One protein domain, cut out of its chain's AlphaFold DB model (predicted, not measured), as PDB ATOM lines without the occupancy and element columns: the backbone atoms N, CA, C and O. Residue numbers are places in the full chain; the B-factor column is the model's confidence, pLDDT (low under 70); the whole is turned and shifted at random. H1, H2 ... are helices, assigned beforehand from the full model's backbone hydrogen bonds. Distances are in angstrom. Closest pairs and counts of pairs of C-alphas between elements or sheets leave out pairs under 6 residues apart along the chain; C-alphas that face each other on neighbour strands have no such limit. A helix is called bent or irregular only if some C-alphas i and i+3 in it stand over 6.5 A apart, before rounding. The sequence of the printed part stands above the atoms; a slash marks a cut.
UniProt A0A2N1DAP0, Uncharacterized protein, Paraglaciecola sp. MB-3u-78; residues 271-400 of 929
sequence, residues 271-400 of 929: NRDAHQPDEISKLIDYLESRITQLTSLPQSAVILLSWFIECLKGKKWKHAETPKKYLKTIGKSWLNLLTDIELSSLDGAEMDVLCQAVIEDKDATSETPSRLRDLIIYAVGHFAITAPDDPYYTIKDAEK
ATOM      1  N   ASN A 271     169.236 153.898 223.619       55.69
ATOM      2  CA  ASN A 271     168.158 154.406 222.765       55.69
ATOM      3  C   ASN A 271     167.486 155.619 223.447       55.69
ATOM      4  O   ASN A 271     167.503 155.723 224.669       55.69
ATOM      5  N   ARG A 272     166.961 156.585 222.681       49.25
ATOM      6  CA  ARG A 272     166.665 157.951 223.181       49.25
ATOM      7  C   ARG A 272     165.527 158.079 224.218       49.25
ATOM      8  O   ARG A 272     165.389 159.160 224.781       49.25
ATOM      9  N   ASP A 273     164.786 157.019 224.541       49.47
ATOM     10  CA  ASP A 273     163.609 157.060 225.437       49.47
ATOM     11  C   ASP A 273     163.903 156.608 226.893       49.47
ATOM     12  O   ASP A 273     163.043 156.106 227.620       49.47
ATOM     13  N   ALA A 274     165.139 156.828 227.353       48.72
ATOM     14  CA  ALA A 274     165.728 156.201 228.540       48.72
ATOM     15  C   ALA A 274     165.382 156.827 229.901       48.72
ATOM     16  O   ALA A 274     166.263 157.266 230.649       48.72
ATOM     17  N   HIS A 275     164.093 156.927 230.232       52.00
ATOM     18  CA  HIS A 275     163.614 157.438 231.532       52.00
ATOM     19  C   HIS A 275     162.966 156.354 232.411       52.00
ATOM     20  O   HIS A 275     162.527 156.646 233.525       52.00
ATOM     21  N   GLN A 276     162.913 155.104 231.941       58.16
ATOM     22  CA  GLN A 276     162.253 154.005 232.648       58.16
ATOM     23  C   GLN A 276     163.244 153.172 233.493       58.16
ATOM     24  O   GLN A 276     164.340 152.871 233.015       58.16
ATOM     25  N   PRO A 277     162.871 152.739 234.719       59.19
ATOM     26  CA  PRO A 277     163.694 151.865 235.575       59.19
ATOM     27  C   PRO A 277     164.199 150.596 234.870       59.19
ATOM     28  O   PRO A 277     165.298 150.117 235.150       59.19
ATOM     29  N   ASP A 278     163.409 150.100 233.918       67.94
ATOM     30  CA  ASP A 278     163.655 148.886 233.142       67.94
ATOM     31  C   ASP A 278     164.883 149.001 232.215       67.94
ATOM     32  O   ASP A 278     165.579 148.020 231.965       67.94
ATOM     33  N   GLU A 279     165.215 150.208 231.740       67.94
ATOM     34  CA  GLU A 279     166.402 150.437 230.904       67.94
ATOM     35  C   GLU A 279     167.697 150.560 231.709       67.94
ATOM     36  O   GLU A 279     168.748 150.105 231.257       67.94
ATOM     37  N   ILE A 280     167.635 151.136 232.916       73.25
ATOM     38  CA  ILE A 280     168.793 151.188 233.821       73.25
ATOM     39  C   ILE A 280     169.186 149.766 234.230       73.25
ATOM     40  O   ILE A 280     170.372 149.443 234.195       73.25
ATOM     41  N   SER A 281     168.206 148.908 234.540       77.38
ATOM     42  CA  SER A 281     168.460 147.492 234.838       77.38
ATOM     43  C   SER A 281     169.107 146.778 233.649       77.38
ATOM     44  O   SER A 281     170.161 146.170 233.809       77.38
ATOM     45  N   LYS A 282     168.569 146.950 232.430       77.38
ATOM     46  CA  LYS A 282     169.150 146.370 231.202       77.38
ATOM     47  C   LYS A 282     170.581 146.845 230.939       77.38
ATOM     48  O   LYS A 282     171.413 146.054 230.503       77.38
ATOM     49  N   LEU A 283     170.881 148.122 231.194       78.06
ATOM     50  CA  LEU A 283     172.235 148.659 231.056       78.06
ATOM     51  C   LEU A 283     173.188 148.057 232.096       78.06
ATOM     52  O   LEU A 283     174.310 147.705 231.741       78.06
ATOM     53  N   ILE A 284     172.756 147.917 233.353       80.94
ATOM     54  CA  ILE A 284     173.547 147.273 234.413       80.94
ATOM     55  C   ILE A 284     173.871 145.826 234.023       80.94
ATOM     56  O   ILE A 284     175.051 145.484 233.946       80.94
ATOM     57  N   ASP A 285     172.857 145.026 233.680       79.56
ATOM     58  CA  ASP A 285     173.026 143.618 233.297       79.56
ATOM     59  C   ASP A 285     173.955 143.482 232.078       79.56
ATOM     60  O   ASP A 285     174.844 142.623 232.023       79.56
ATOM     61  N   TYR A 286     173.810 144.386 231.102       79.94
ATOM     62  CA  TYR A 286     174.690 144.447 229.941       79.94
ATOM     63  C   TYR A 286     176.145 144.734 230.337       79.94
ATOM     64  O   TYR A 286     177.045 144.005 229.909       79.94
ATOM     65  N   LEU A 287     176.403 145.753 231.161       80.00
ATOM     66  CA  LEU A 287     177.759 146.109 231.589       80.00
ATOM     67  C   LEU A 287     178.409 144.994 232.425       80.00
ATOM     68  O   LEU A 287     179.569 144.660 232.181       80.00
ATOM     69  N   GLU A 288     177.668 144.363 233.339       81.44
ATOM     70  CA  GLU A 288     178.147 143.233 234.152       81.44
ATOM     71  C   GLU A 288     178.504 142.012 233.296       81.44
ATOM     72  O   GLU A 288     179.578 141.415 233.457       81.44
ATOM     73  N   SER A 289     177.658 141.686 232.312       74.62
ATOM     74  CA  SER A 289     177.938 140.603 231.364       74.62
ATOM     75  C   SER A 289     179.216 140.870 230.560       74.62
ATOM     76  O   SER A 289     180.008 139.958 230.325       74.62
ATOM     77  N   ARG A 290     179.479 142.129 230.185       72.62
ATOM     78  CA  ARG A 290     180.664 142.512 229.405       72.62
ATOM     79  C   ARG A 290     181.944 142.540 230.226       72.62
ATOM     80  O   ARG A 290     182.966 142.107 229.702       72.62
ATOM     81  N   ILE A 291     181.897 142.976 231.486       73.19
ATOM     82  CA  ILE A 291     183.042 142.866 232.408       73.19
ATOM     83  C   ILE A 291     183.467 141.397 232.554       73.19
ATOM     84  O   ILE A 291     184.660 141.109 232.579       73.19
ATOM     85  N   THR A 292     182.501 140.474 232.581       69.25
ATOM     86  CA  THR A 292     182.750 139.032 232.732       69.25
ATOM     87  C   THR A 292     183.208 138.363 231.426       69.25
ATOM     88  O   THR A 292     184.085 137.507 231.441       69.25
ATOM     89  N   GLN A 293     182.643 138.757 230.276       64.69
ATOM     90  CA  GLN A 293     182.952 138.165 228.963       64.69
ATOM     91  C   GLN A 293     184.267 138.663 228.343       64.69
ATOM     92  O   GLN A 293     184.862 137.969 227.518       64.69
ATOM     93  N   LEU A 294     184.715 139.876 228.679       60.44
ATOM     94  CA  LEU A 294     185.938 140.451 228.124       60.44
ATOM     95  C   LEU A 294     187.146 140.050 228.973       60.44
ATOM     96  O   LEU A 294     187.543 140.756 229.895       60.44
ATOM     97  N   THR A 295     187.789 138.946 228.595       50.94
ATOM     98  CA  THR A 295     188.967 138.352 229.258       50.94
ATOM     99  C   THR A 295     190.227 139.237 229.316       50.94
ATOM    100  O   THR A 295     191.256 138.782 229.806       50.94
ATOM    101  N   SER A 296     190.199 140.491 228.840       62.22
ATOM    102  CA  SER A 296     191.390 141.362 228.750       62.22
ATOM    103  C   SER A 296     191.106 142.874 228.826       62.22
ATOM    104  O   SER A 296     191.775 143.665 228.161       62.22
ATOM    105  N   LEU A 297     190.122 143.320 229.619       68.75
ATOM    106  CA  LEU A 297     190.006 144.757 229.910       68.75
ATOM    107  C   LEU A 297     191.121 145.221 230.874       68.75
ATOM    108  O   LEU A 297     191.331 144.566 231.900       68.75
ATOM    109  N   PRO A 298     191.785 146.365 230.602       73.69
ATOM    110  CA  PRO A 298     192.708 146.994 231.548       73.69
ATOM    111  C   PRO A 298     192.049 147.283 232.901       73.69
ATOM    112  O   PRO A 298     190.854 147.588 232.964       73.69
ATOM    113  N   GLN A 299     192.825 147.243 233.989       77.00
ATOM    114  CA  GLN A 299     192.322 147.498 235.349       77.00
ATOM    115  C   GLN A 299     191.633 148.868 235.458       77.00
ATOM    116  O   GLN A 299     190.564 148.975 236.059       77.00
ATOM    117  N   SER A 300     192.191 149.891 234.807       83.81
ATOM    118  CA  SER A 300     191.628 151.242 234.728       83.81
ATOM    119  C   SER A 300     190.241 151.278 234.076       83.81
ATOM    120  O   SER A 300     189.357 151.979 234.570       83.81
ATOM    121  N   ALA A 301     190.006 150.486 233.025       83.88
ATOM    122  CA  ALA A 301     188.698 150.374 232.375       83.88
ATOM    123  C   ALA A 301     187.682 149.619 233.244       83.88
ATOM    124  O   ALA A 301     186.523 150.021 233.325       83.88
ATOM    125  N   VAL A 302     188.115 148.551 233.923       83.56
ATOM    126  CA  VAL A 302     187.251 147.777 234.829       83.56
ATOM    127  C   VAL A 302     186.795 148.632 236.005       83.56
ATOM    128  O   VAL A 302     185.600 148.694 236.265       83.56
ATOM    129  N   ILE A 303     187.711 149.350 236.659       86.69
ATOM    130  CA  ILE A 303     187.380 150.259 237.765       86.69
ATOM    131  C   ILE A 303     186.360 151.310 237.317       86.69
ATOM    132  O   ILE A 303     185.370 151.542 238.008       86.69
ATOM    133  N   LEU A 304     186.575 151.911 236.142       89.38
ATOM    134  CA  LEU A 304     185.683 152.933 235.602       89.38
ATOM    135  C   LEU A 304     184.270 152.382 235.341       89.38
ATOM    136  O   LEU A 304     183.286 153.008 235.728       89.38
ATOM    137  N   LEU A 305     184.154 151.200 234.727       86.56
ATOM    138  CA  LEU A 305     182.858 150.572 234.451       86.56
ATOM    139  C   LEU A 305     182.148 150.093 235.722       86.56
ATOM    140  O   LEU A 305     180.944 150.301 235.860       86.56
ATOM    141  N   SER A 306     182.873 149.483 236.660       86.62
ATOM    142  CA  SER A 306     182.309 149.059 237.944       86.62
ATOM    143  C   SER A 306     181.797 150.253 238.750       86.62
ATOM    144  O   SER A 306     180.721 150.173 239.341       86.62
ATOM    145  N   TRP A 307     182.489 151.394 238.692       90.56
ATOM    146  CA  TRP A 307     182.015 152.635 239.303       90.56
ATOM    147  C   TRP A 307     180.696 153.120 238.704       90.56
ATOM    148  O   TRP A 307     179.806 153.572 239.429       90.56
ATOM    149  N   PHE A 308     180.550 153.007 237.380       90.44
ATOM    150  CA  PHE A 308     179.314 153.377 236.699       90.44
ATOM    151  C   PHE A 308     178.149 152.488 237.139       90.44
ATOM    152  O   PHE A 308     177.070 153.005 237.427       90.44
ATOM    153  N   ILE A 309     178.381 151.175 237.238       85.19
ATOM    154  CA  ILE A 309     177.391 150.207 237.727       85.19
ATOM    155  C   ILE A 309     176.968 150.549 239.159       85.19
ATOM    156  O   ILE A 309     175.770 150.640 239.423       85.19
ATOM    157  N   GLU A 310     177.921 150.811 240.056       87.00
ATOM    158  CA  GLU A 310     177.634 151.156 241.454       87.00
ATOM    159  C   GLU A 310     176.775 152.423 241.563       87.00
ATOM    160  O   GLU A 310     175.759 152.448 242.260       87.00
ATOM    161  N   CYS A 311     177.131 153.477 240.823       87.19
ATOM    162  CA  CYS A 311     176.380 154.731 240.858       87.19
ATOM    163  C   CYS A 311     174.950 154.587 240.310       87.19
ATOM    164  O   CYS A 311     174.044 155.285 240.781       87.19
ATOM    165  N   LEU A 312     174.731 153.698 239.335       84.50
ATOM    166  CA  LEU A 312     173.400 153.376 238.814       84.50
ATOM    167  C   LEU A 312     172.599 152.520 239.812       84.50
ATOM    168  O   LEU A 312     171.457 152.865 240.117       84.50
ATOM    169  N   LYS A 313     173.199 151.461 240.382       84.75
ATOM    170  CA  LYS A 313     172.566 150.579 241.383       84.75
ATOM    171  C   LYS A 313     172.164 151.328 242.650       84.75
ATOM    172  O   LYS A 313     171.031 151.205 243.110       84.75
ATOM    173  N   GLY A 314     173.057 152.168 243.171       78.31
ATOM    174  CA  GLY A 314     172.819 152.994 244.357       78.31
ATOM    175  C   GLY A 314     171.832 154.148 244.137       78.31
ATOM    176  O   GLY A 314     171.651 154.969 245.032       78.31
ATOM    177  N   LYS A 315     171.220 154.262 242.946       74.44
ATOM    178  CA  LYS A 315     170.321 155.359 242.538       74.44
ATOM    179  C   LYS A 315     170.948 156.759 242.656       74.44
ATOM    180  O   LYS A 315     170.227 157.759 242.613       74.44
ATOM    181  N   LYS A 316     172.285 156.852 242.750       79.38
ATOM    182  CA  LYS A 316     173.036 158.120 242.690       79.38
ATOM    183  C   LYS A 316     172.858 158.759 241.311       79.38
ATOM    184  O   LYS A 316     172.737 159.978 241.207       79.38
ATOM    185  N   TRP A 317     172.797 157.946 240.254       84.75
ATOM    186  CA  TRP A 317     172.512 158.383 238.886       84.75
ATOM    187  C   TRP A 317     171.114 157.950 238.445       84.75
ATOM    188  O   TRP A 317     170.810 156.765 238.376       84.75
ATOM    189  N   LYS A 318     170.267 158.934 238.118       79.38
ATOM    190  CA  LYS A 318     168.857 158.719 237.744       79.38
ATOM    191  C   LYS A 318     168.625 158.519 236.242       79.38
ATOM    192  O   LYS A 318     167.513 158.206 235.844       79.38
ATOM    193  N   HIS A 319     169.653 158.717 235.414       78.44
ATOM    194  CA  HIS A 319     169.545 158.660 233.953       78.44
ATOM    195  C   HIS A 319     170.631 157.766 233.356       78.44
ATOM    196  O   HIS A 319     171.812 157.948 233.676       78.44
ATOM    197  N   ALA A 320     170.248 156.887 232.424       73.19
ATOM    198  CA  ALA A 320     171.150 155.965 231.726       73.19
ATOM    199  C   ALA A 320     172.206 156.674 230.847       73.19
ATOM    200  O   ALA A 320     173.231 156.091 230.512       73.19
ATOM    201  N   GLU A 321     172.010 157.959 230.522       76.88
ATOM    202  CA  GLU A 321     173.002 158.779 229.809       76.88
ATOM    203  C   GLU A 321     174.129 159.319 230.707       76.88
ATOM    204  O   GLU A 321     175.169 159.759 230.206       76.88
ATOM    205  N   THR A 322     173.945 159.315 232.034       84.12
ATOM    206  CA  THR A 322     174.919 159.874 232.994       84.12
ATOM    207  C   THR A 322     176.307 159.231 232.873       84.12
ATOM    208  O   THR A 322     177.274 159.986 232.747       84.12
ATOM    209  N   PRO A 323     176.448 157.889 232.795       86.06
ATOM    210  CA  PRO A 323     177.737 157.239 232.550       86.06
ATOM    211  C   PRO A 323     178.470 157.778 231.316       86.06
ATOM    212  O   PRO A 323     179.678 157.986 231.350       86.06
ATOM    213  N   LYS A 324     177.748 158.069 230.225       84.75
ATOM    214  CA  LYS A 324     178.339 158.585 228.982       84.75
ATOM    215  C   LYS A 324     178.888 160.000 229.147       84.75
ATOM    216  O   LYS A 324     179.921 160.325 228.565       84.75
ATOM    217  N   LYS A 325     178.220 160.841 229.946       85.44
ATOM    218  CA  LYS A 325     178.729 162.174 230.307       85.44
ATOM    219  C   LYS A 325     180.034 162.044 231.093       85.44
ATOM    220  O   LYS A 325     181.023 162.652 230.712       85.44
ATOM    221  N   TYR A 326     180.070 161.168 232.096       88.88
ATOM    222  CA  TYR A 326     181.275 160.919 232.891       88.88
ATOM    223  C   TYR A 326     182.415 160.321 232.056       88.88
ATOM    224  O   TYR A 326     183.550 160.778 232.167       88.88
ATOM    225  N   LEU A 327     182.126 159.373 231.158       88.00
ATOM    226  CA  LEU A 327     183.122 158.832 230.230       88.00
ATOM    227  C   LEU A 327     183.752 159.946 229.374       88.00
ATOM    228  O   LEU A 327     184.965 159.948 229.198       88.00
ATOM    229  N   LYS A 328     182.969 160.927 228.905       85.81
ATOM    230  CA  LYS A 328     183.499 162.086 228.163       85.81
ATOM    231  C   LYS A 328     184.342 163.032 229.021       85.81
ATOM    232  O   LYS A 328     185.307 163.585 228.512       85.81
ATOM    233  N   THR A 329     183.975 163.233 230.284       85.81
ATOM    234  CA  THR A 329     184.633 164.185 231.196       85.81
ATOM    235  C   THR A 329     185.967 163.674 231.747       85.81
ATOM    236  O   THR A 329     186.897 164.455 231.923       85.81
ATOM    237  N   ILE A 330     186.059 162.382 232.078       87.75
ATOM    238  CA  ILE A 330     187.255 161.799 232.713       87.75
ATOM    239  C   ILE A 330     187.783 160.557 231.998       87.75
ATOM    240  O   ILE A 330     188.967 160.250 232.096       87.75
ATOM    241  N   GLY A 331     186.937 159.841 231.259       86.25
ATOM    242  CA  GLY A 331     187.287 158.543 230.691       86.25
ATOM    243  C   GLY A 331     188.463 158.591 229.725       86.25
ATOM    244  O   GLY A 331     189.311 157.710 229.790       86.25
ATOM    245  N   LYS A 332     188.559 159.615 228.868       82.38
ATOM    246  CA  LYS A 332     189.665 159.711 227.905       82.38
ATOM    247  C   LYS A 332     191.010 159.931 228.606       82.38
ATOM    248  O   LYS A 332     191.895 159.093 228.466       82.38
ATOM    249  N   SER A 333     191.127 160.963 229.444       84.81
ATOM    250  CA  SER A 333     192.343 161.241 230.228       84.81
ATOM    251  C   SER A 333     192.723 160.085 231.161       84.81
ATOM    252  O   SER A 333     193.891 159.709 231.240       84.81
ATOM    253  N   TRP A 334     191.737 159.462 231.818       87.62
ATOM    254  CA  TRP A 334     191.945 158.293 232.675       87.62
ATOM    255  C   TRP A 334     192.505 157.099 231.898       87.62
ATOM    256  O   TRP A 334     193.510 156.518 232.292       87.62
ATOM    257  N   LEU A 335     191.900 156.731 230.769       84.94
ATOM    258  CA  LEU A 335     192.361 155.582 229.991       84.94
ATOM    259  C   LEU A 335     193.710 155.866 229.319       84.94
ATOM    260  O   LEU A 335     194.583 155.001 229.349       84.94
ATOM    261  N   ASN A 336     193.923 157.074 228.786       78.38
ATOM    262  CA  ASN A 336     195.183 157.468 228.139       78.38
ATOM    263  C   ASN A 336     196.374 157.270 229.077       78.38
ATOM    264  O   ASN A 336     197.384 156.674 228.700       78.38
ATOM    265  N   LEU A 337     196.238 157.736 230.317       76.25
ATOM    266  CA  LEU A 337     197.337 157.745 231.272       76.25
ATOM    267  C   LEU A 337     197.493 156.420 232.037       76.25
ATOM    268  O   LEU A 337     198.589 156.154 232.524       76.25
ATOM    269  N   LEU A 338     196.440 155.595 232.150       79.94
ATOM    270  CA  LEU A 338     196.417 154.434 233.053       79.94
ATOM    271  C   LEU A 338     196.203 153.071 232.377       79.94
ATOM    272  O   LEU A 338     196.074 152.069 233.080       79.94
ATOM    273  N   THR A 339     196.107 152.979 231.051       73.06
ATOM    274  CA  THR A 339     195.848 151.680 230.389       73.06
ATOM    275  C   THR A 339     196.917 150.626 230.719       73.06
ATOM    276  O   THR A 339     196.562 149.481 230.992       73.06
ATOM    277  N   ASP A 340     198.187 151.030 230.819       65.88
ATOM    278  CA  ASP A 340     199.316 150.132 231.121       65.88
ATOM    279  C   ASP A 340     199.775 150.176 232.589       65.88
ATOM    280  O   ASP A 340     200.803 149.599 232.950       65.88
ATOM    281  N   ILE A 341     199.049 150.889 233.452       71.75
ATOM    282  CA  ILE A 341     199.422 151.049 234.857       71.75
ATOM    283  C   ILE A 341     198.589 150.104 235.714       71.75
ATOM    284  O   ILE A 341     197.363 150.197 235.769       71.75
ATOM    285  N   GLU A 342     199.270 149.231 236.449       72.62
ATOM    286  CA  GLU A 342     198.649 148.448 237.509       72.62
ATOM    287  C   GLU A 342     198.468 149.325 238.758       72.62
ATOM    288  O   GLU A 342     199.399 149.541 239.533       72.62
ATOM    289  N   LEU A 343     197.254 149.837 238.960       75.25
ATOM    290  CA  LEU A 343     196.881 150.720 240.071       75.25
ATOM    291  C   LEU A 343     197.080 150.071 241.447       75.25
ATOM    292  O   LEU A 343     197.373 150.761 242.418       75.25
ATOM    293  N   SER A 344     196.949 148.745 241.539       70.19
ATOM    294  CA  SER A 344     197.226 147.987 242.770       70.19
ATOM    295  C   SER A 344     198.696 148.033 243.192       70.19
ATOM    296  O   SER A 344     198.973 147.842 244.375       70.19
ATOM    297  N   SER A 345     199.611 148.312 242.257       70.62
ATOM    298  CA  SER A 345     201.058 148.389 242.499       70.62
ATOM    299  C   SER A 345     201.544 149.776 242.938       70.62
ATOM    300  O   SER A 345     202.727 149.931 243.238       70.62
ATOM    301  N   LEU A 346     200.662 150.784 242.966       75.69
ATOM    302  CA  LEU A 346     201.034 152.158 243.296       75.69
ATOM    303  C   LEU A 346     200.919 152.443 244.797       75.69
ATOM    304  O   LEU A 346     199.943 152.054 245.454       75.69
ATOM    305  N   ASP A 347     201.899 153.174 245.331       73.88
ATOM    306  CA  ASP A 347     201.804 153.780 246.662       73.88
ATOM    307  C   ASP A 347     200.989 155.092 246.649       73.88
ATOM    308  O   ASP A 347     200.588 155.596 245.598       73.88
ATOM    309  N   GLY A 348     200.705 155.655 247.829       75.50
ATOM    310  CA  GLY A 348     199.885 156.868 247.946       75.50
ATOM    311  C   GLY A 348     200.488 158.083 247.231       75.50
ATOM    312  O   GLY A 348     199.763 158.861 246.613       75.50
ATOM    313  N   ALA A 349     201.813 158.213 247.225       73.12
ATOM    314  CA  ALA A 349     202.483 159.325 246.563       73.12
ATOM    315  C   ALA A 349     202.550 159.135 245.035       73.12
ATOM    316  O   ALA A 349     202.542 160.109 244.285       73.12
ATOM    317  N   GLU A 350     202.637 157.895 244.551       76.38
ATOM    318  CA  GLU A 350     202.486 157.565 243.132       76.38
ATOM    319  C   GLU A 350     201.059 157.833 242.648       76.38
ATOM    320  O   GLU A 350     200.876 158.365 241.549       76.38
ATOM    321  N   MET A 351     200.062 157.548 243.488       79.56
ATOM    322  CA  MET A 351     198.663 157.878 243.226       79.56
ATOM    323  C   MET A 351     198.419 159.392 243.155       79.56
ATOM    324  O   MET A 351     197.694 159.827 242.263       79.56
ATOM    325  N   ASP A 352     199.052 160.206 244.007       76.38
ATOM    326  CA  ASP A 352     198.980 161.678 243.914       76.38
ATOM    327  C   ASP A 352     199.493 162.186 242.566       76.38
ATOM    328  O   ASP A 352     198.843 162.980 241.884       76.38
ATOM    329  N   VAL A 353     200.670 161.699 242.160       75.31
ATOM    330  CA  VAL A 353     201.305 162.080 240.893       75.31
ATOM    331  C   VAL A 353     200.428 161.680 239.709       75.31
ATOM    332  O   VAL A 353     200.273 162.452 238.763       75.31
ATOM    333  N   LEU A 354     199.823 160.494 239.770       81.25
ATOM    334  CA  LEU A 354     198.859 160.040 238.775       81.25
ATOM    335  C   LEU A 354     197.643 160.964 238.719       81.25
ATOM    336  O   LEU A 354     197.240 161.374 237.631       81.25
ATOM    337  N   CYS A 355     197.057 161.293 239.871       83.75
ATOM    338  CA  CYS A 355     195.854 162.113 239.927       83.75
ATOM    339  C   CYS A 355     196.107 163.514 239.362       83.75
ATOM    340  O   CYS A 355     195.308 164.010 238.566       83.75
ATOM    341  N   GLN A 356     197.257 164.104 239.696       80.06
ATOM    342  CA  GLN A 356     197.680 165.382 239.137       80.06
ATOM    343  C   GLN A 356     197.822 165.311 237.612       80.06
ATOM    344  O   GLN A 356     197.342 166.197 236.912       80.06
ATOM    345  N   ALA A 357     198.408 164.238 237.076       78.81
ATOM    346  CA  ALA A 357     198.543 164.084 235.631       78.81
ATOM    347  C   ALA A 357     197.198 163.944 234.908       78.81
ATOM    348  O   ALA A 357     197.059 164.461 233.807       78.81
ATOM    349  N   VAL A 358     196.200 163.287 235.514       85.25
ATOM    350  CA  VAL A 358     194.842 163.217 234.943       85.25
ATOM    351  C   VAL A 358     194.184 164.598 234.909       85.25
ATOM    352  O   VAL A 358     193.447 164.896 233.973       85.25
ATOM    353  N   ILE A 359     194.453 165.450 235.903       84.50
ATOM    354  CA  ILE A 359     193.950 166.831 235.945       84.50
ATOM    355  C   ILE A 359     194.655 167.724 234.915       84.50
ATOM    356  O   ILE A 359     194.019 168.600 234.334       84.50
ATOM    357  N   GLU A 360     195.953 167.519 234.703       81.75
ATOM    358  CA  GLU A 360     196.780 168.306 233.779       81.75
ATOM    359  C   GLU A 360     196.744 167.805 232.325       81.75
ATOM    360  O   GLU A 360     197.385 168.397 231.452       81.75
ATOM    361  N   ASP A 361     196.024 166.715 232.054       83.06
ATOM    362  CA  ASP A 361     195.916 166.137 230.719       83.06
ATOM    363  C   ASP A 361     195.247 167.099 229.725       83.06
ATOM    364  O   ASP A 361     194.359 167.879 230.066       83.06
ATOM    365  N   LYS A 362     195.644 167.011 228.452       80.62
ATOM    366  CA  LYS A 362     195.112 167.879 227.389       80.62
ATOM    367  C   LYS A 362     193.602 167.716 227.173       80.62
ATOM    368  O   LYS A 362     192.959 168.669 226.744       80.62
ATOM    369  N   ASP A 363     193.061 166.525 227.446       80.38
ATOM    370  CA  ASP A 363     191.642 166.208 227.279       80.38
ATOM    371  C   ASP A 363     190.844 166.448 228.582       80.38
ATOM    372  O   ASP A 363     189.640 166.178 228.631       80.38
ATOM    373  N   ALA A 364     191.488 166.970 229.638       80.56
ATOM    374  CA  ALA A 364     190.833 167.289 230.898       80.56
ATOM    375  C   ALA A 364     189.900 168.505 230.767       80.56
ATOM    376  O   ALA A 364     190.134 169.462 230.028       80.56
ATOM    377  N   THR A 365     188.820 168.480 231.539       83.25
ATOM    378  CA  THR A 365     187.795 169.527 231.600       83.25
ATOM    379  C   THR A 365     187.762 170.158 232.994       83.25
ATOM    380  O   THR A 365     188.311 169.612 233.951       83.25
ATOM    381  N   SER A 366     187.046 171.274 233.158       83.88
ATOM    382  CA  SER A 366     186.865 171.910 234.474       83.88
ATOM    383  C   SER A 366     186.166 171.011 235.505       83.88
ATOM    384  O   SER A 366     186.356 171.197 236.706       83.88
ATOM    385  N   GLU A 367     185.387 170.015 235.066       85.12
ATOM    386  CA  GLU A 367     184.731 169.050 235.955       85.12
ATOM    387  C   GLU A 367     185.638 167.874 236.357       85.12
ATOM    388  O   GLU A 367     185.355 167.206 237.358       85.12
ATOM    389  N   THR A 368     186.727 167.622 235.619       86.00
ATOM    390  CA  THR A 368     187.604 166.450 235.787       86.00
ATOM    391  C   THR A 368     188.114 166.263 237.221       86.00
ATOM    392  O   THR A 368     188.002 165.136 237.704       86.00
ATOM    393  N   PRO A 369     188.564 167.297 237.969       85.12
ATOM    394  CA  PRO A 369     189.023 167.117 239.351       85.12
ATOM    395  C   PRO A 369     187.962 166.510 240.279       85.12
ATOM    396  O   PRO A 369     188.249 165.582 241.035       85.12
ATOM    397  N   SER A 370     186.712 166.980 240.183       83.00
ATOM    398  CA  SER A 370     185.625 166.486 241.040       83.00
ATOM    399  C   SER A 370     185.193 165.067 240.667       83.00
ATOM    400  O   SER A 370     184.950 164.243 241.546       83.00
ATOM    401  N   ARG A 371     185.154 164.736 239.367       88.25
ATOM    402  CA  ARG A 371     184.838 163.372 238.907       88.25
ATOM    403  C   ARG A 371     185.951 162.385 239.240       88.25
ATOM    404  O   ARG A 371     185.655 161.248 239.597       88.25
ATOM    405  N   LEU A 372     187.206 162.825 239.157       89.50
ATOM    406  CA  LEU A 372     188.368 162.031 239.542       89.50
ATOM    407  C   LEU A 372     188.334 161.730 241.034       89.50
ATOM    408  O   LEU A 372     188.542 160.584 241.415       89.50
ATOM    409  N   ARG A 373     187.998 162.719 241.867       87.00
ATOM    410  CA  ARG A 373     187.807 162.508 243.302       87.00
ATOM    411  C   ARG A 373     186.795 161.400 243.588       87.00
ATOM    412  O   ARG A 373     187.129 160.459 244.302       87.00
ATOM    413  N   ASP A 374     185.600 161.477 243.006       86.06
ATOM    414  CA  ASP A 374     184.565 160.457 243.217       86.06
ATOM    415  C   ASP A 374     185.006 159.063 242.730       86.06
ATOM    416  O   ASP A 374     184.748 158.066 243.409       86.06
ATOM    417  N   LEU A 375     185.681 158.989 241.576       88.69
ATOM    418  CA  LEU A 375     186.210 157.740 241.024       88.69
ATOM    419  C   LEU A 375     187.279 157.126 241.936       88.69
ATOM    420  O   LEU A 375     187.243 155.925 242.194       88.69
ATOM    421  N   ILE A 376     188.214 157.934 242.442       86.81
ATOM    422  CA  ILE A 376     189.282 157.471 243.334       86.81
ATOM    423  C   ILE A 376     188.707 156.990 244.664       86.81
ATOM    424  O   ILE A 376     189.069 155.904 245.106       86.81
ATOM    425  N   ILE A 377     187.777 157.731 245.272       80.25
ATOM    426  CA  ILE A 377     187.095 157.307 246.507       80.25
ATOM    427  C   ILE A 377     186.426 155.944 246.303       80.25
ATOM    428  O   ILE A 377     186.607 155.031 247.110       80.25
ATOM    429  N   TYR A 378     185.698 155.780 245.195       83.56
ATOM    430  CA  TYR A 378     185.080 154.504 244.854       83.56
ATOM    431  C   TYR A 378     186.121 153.392 244.677       83.56
ATOM    432  O   TYR A 378     185.991 152.320 245.272       83.56
ATOM    433  N   ALA A 379     187.167 153.646 243.889       82.31
ATOM    434  CA  ALA A 379     188.185 152.660 243.564       82.31
ATOM    435  C   ALA A 379     188.959 152.211 244.813       82.31
ATOM    436  O   ALA A 379     189.141 151.013 245.032       82.31
ATOM    437  N   VAL A 380     189.331 153.155 245.683       75.38
ATOM    438  CA  VAL A 380     189.934 152.884 246.994       75.38
ATOM    439  C   VAL A 380     189.004 152.037 247.850       75.38
ATOM    440  O   VAL A 380     189.489 151.132 248.521       75.38
ATOM    441  N   GLY A 381     187.690 152.281 247.832       69.25
ATOM    442  CA  GLY A 381     186.696 151.498 248.574       69.25
ATOM    443  C   GLY A 381     186.539 150.051 248.088       69.25
ATOM    444  O   GLY A 381     186.440 149.148 248.916       69.25
ATOM    445  N   HIS A 382     186.598 149.813 246.773       74.00
ATOM    446  CA  HIS A 382     186.147 148.548 246.166       74.00
ATOM    447  C   HIS A 382     187.259 147.675 245.560       74.00
ATOM    448  O   HIS A 382     187.070 146.472 245.414       74.00
ATOM    449  N   PHE A 383     188.421 148.239 245.215       70.44
ATOM    450  CA  PHE A 383     189.475 147.533 244.460       70.44
ATOM    451  C   PHE A 383     190.768 147.312 245.244       70.44
ATOM    452  O   PHE A 383     191.784 146.927 244.669       70.44
ATOM    453  N   ALA A 384     190.751 147.576 246.554       65.44
ATOM    454  CA  ALA A 384     191.930 147.510 247.413       65.44
ATOM    455  C   ALA A 384     193.136 148.300 246.851       65.44
ATOM    456  O   ALA A 384     194.284 147.953 247.116       65.44
ATOM    457  N   ILE A 385     192.924 149.359 246.067       73.94
ATOM    458  CA  ILE A 385     194.023 150.233 245.635       73.94
ATOM    459  C   ILE A 385     194.421 151.174 246.778       73.94
ATOM    460  O   ILE A 385     193.607 151.477 247.655       73.94
ATOM    461  N   THR A 386     195.677 151.611 246.792       73.94
ATOM    462  CA  THR A 386     196.176 152.549 247.806       73.94
ATOM    463  C   THR A 386     195.513 153.912 247.617       73.94
ATOM    464  O   THR A 386     195.386 154.395 246.493       73.94
ATOM    465  N   ALA A 387     195.073 154.540 248.707       74.00
ATOM    466  CA  ALA A 387     194.553 155.901 248.633       74.00
ATOM    467  C   ALA A 387     195.689 156.906 248.375       74.00
ATOM    468  O   ALA A 387     196.767 156.728 248.956       74.00
ATOM    469  N   PRO A 388     195.447 157.976 247.598       78.31
ATOM    470  CA  PRO A 388     196.412 159.063 247.455       78.31
ATOM    471  C   PRO A 388     196.809 159.670 248.818       78.31
ATOM    472  O   PRO A 388     196.081 159.552 249.814       78.31
ATOM    473  N   ASP A 389     197.999 160.263 248.899       72.81
ATOM    474  CA  ASP A 389     198.462 160.987 250.089       72.81
ATOM    475  C   ASP A 389     197.865 162.405 250.171       72.81
ATOM    476  O   ASP A 389     197.757 162.946 251.275       72.81
ATOM    477  N   ASP A 390     197.396 162.967 249.054       72.50
ATOM    478  CA  ASP A 390     196.666 164.230 249.003       72.50
ATOM    479  C   ASP A 390     195.274 164.086 249.656       72.50
ATOM    480  O   ASP A 390     194.425 163.309 249.188       72.50
ATOM    481  N   PRO A 391     194.988 164.868 250.719       67.06
ATOM    482  CA  PRO A 391     193.717 164.808 251.422       67.06
ATOM    483  C   PRO A 391     192.514 165.182 250.545       67.06
ATOM    484  O   PRO A 391     191.391 164.818 250.893       67.06
ATOM    485  N   TYR A 392     192.699 165.853 249.401       72.62
ATOM    486  CA  TYR A 392     191.622 166.125 248.447       72.62
ATOM    487  C   TYR A 392     190.943 164.847 247.944       72.62
ATOM    488  O   TYR A 392     189.734 164.847 247.728       72.62
ATOM    489  N   TYR A 393     191.677 163.742 247.808       70.62
ATOM    490  CA  TYR A 393     191.122 162.452 247.380       70.62
ATOM    491  C   TYR A 393     190.635 161.587 248.543       70.62
ATOM    492  O   TYR A 393     190.204 160.452 248.346       70.62
ATOM    493  N   THR A 394     190.658 162.137 249.755       60.34
ATOM    494  CA  THR A 394     190.118 161.510 250.958       60.34
ATOM    495  C   THR A 394     188.871 162.261 251.417       60.34
ATOM    496  O   THR A 394     188.738 163.472 251.237       60.34
ATOM    497  N   ILE A 395     187.899 161.546 251.980       54.00
ATOM    498  CA  ILE A 395     186.737 162.187 252.606       54.00
ATOM    499  C   ILE A 395     187.151 162.700 253.998       54.00
ATOM    500  O   ILE A 395     186.824 163.840 254.328       54.00
ATOM    501  N   LYS A 396     187.941 161.907 254.755       59.59
ATOM    502  CA  LYS A 396     188.691 162.234 255.993       59.59
ATOM    503  C   LYS A 396     189.855 161.237 256.186       59.59
ATOM    504  O   LYS A 396     189.756 160.113 255.697       59.59
ATOM    505  N   ASP A 397     190.885 161.587 256.974       54.47
ATOM    506  CA  ASP A 397     191.974 160.664 257.387       54.47
ATOM    507  C   ASP A 397     191.424 159.333 257.959       54.47
ATOM    508  O   ASP A 397     191.997 158.269 257.734       54.47
ATOM    509  N   ALA A 398     190.263 159.387 258.627       51.28
ATOM    510  CA  ALA A 398     189.577 158.241 259.227       51.28
ATOM    511  C   ALA A 398     188.969 157.228 258.228       51.28
ATOM    512  O   ALA A 398     188.549 156.145 258.620       51.28
ATOM    513  N   GLU A 399     188.904 157.559 256.936       58.97
ATOM    514  CA  GLU A 399     188.350 156.679 255.893       58.97
ATOM    515  C   GLU A 399     189.434 156.105 254.964       58.97
ATOM    516  O   GLU A 399     189.150 155.274 254.098       58.97
ATOM    517  N   LYS A 400     190.698 156.516 255.144       70.06
ATOM    518  CA  LYS A 400     191.827 156.025 254.348       70.06
ATOM    519  C   LYS A 400     192.194 154.602 254.770       70.06
ATOM    520  O   LYS A 400     192.286 154.309 255.958       70.06
TER     521      LYS A 400
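AT A GLANCE: This is residues 271 to 400 of the 929 residues of an uncharacterized protein of Paraglaciecola sp. MB-3u-78 (UniProt A0A2N1DAP0). Three helices, H1, H2 and H3, run side by side in alternating directions, with H2 between the other two. A helical hairpin of H4 and H5 packs on this set, H5 crossing H2 and H3 at about right angles, while H1 lies at the far edge and touches H2 alone. The printed part has 130 residues with five named helices in the order H1, H2, H3, H4, H5, no named strand, and a tail without a named element; its class is all helix. It is compact, with a radius of gyration of the C-alphas of 14.9 A, and spans 43 by 33 by 32 A.

HOW THE PARTS SIT: H1, residues 277 to 293, and H2, residues 299 to 313, form a helical hairpin: they touch at a shallow tilt of 23 degrees, opposite ways, and their closest C-alphas, of Ile 284 and Ile 309, are 5.9 A apart. H2 forms a second helical hairpin with H3, residues 322 to 338; they touch at a shallow tilt of 18 degrees, opposite ways, closest at the C-alphas of Phe 308 and Pro 323, 5.9 A apart. H3 has a kink of 53 degrees near residue 330 and is irregular, with C-alphas 329 and 332 7.5 A apart. H4, residues 348 to 360, touches H3 with residues 354 to 358 alone, at a steep tilt of 64 degrees; the closest C-alphas, of Ser 333 and Val 358, are 5.7 A apart. H5, residues 368 to 382, forms a helical hairpin with H4, at a shallow tilt of 32 degrees, the C-alphas of Ile 359 and Pro 369 coming closest at 6.0 A. H5 touches H3 with residues 368 to 372 alone, about perpendicular at 82 degrees; the closest C-alphas, of Ile 330 and Thr 368, are 5.6 A apart. With residues 375 to 379 alone, H5 touches H2, about perpendicular at 90 degrees, closest at the C-alphas of Ile 303 and Ala 379, 6.3 A apart. H1 is apart from H3, H4 and H5, and H2 is apart from H4. Every O i to N i+4 pair is within hydrogen-bond range in H1, H2, H4 and H5; in H3 11 of 13 are.

IN THESE COORDINATES: H1 begins at C-alpha 277, (163.694, 151.865, 235.575), and is 24.5 A long. H2 measures 20.9 A, H3 22.2 A and H4 18.5 A. H5, 20.7 A, ends at C-alpha 382, (186.147, 148.548, 246.166).

THE WHOLE: The C-alphas farthest apart, of Asp 273 and Ala 349, are 44.3 A apart. The printed part has no cut, and no link between its helices is long. Residues 383 to 400 hold no named element. The mean pLDDT of the printed part is 76.5; 25 residues are under 70, among them 271 to 279, 292 to 297 and 394 to 399.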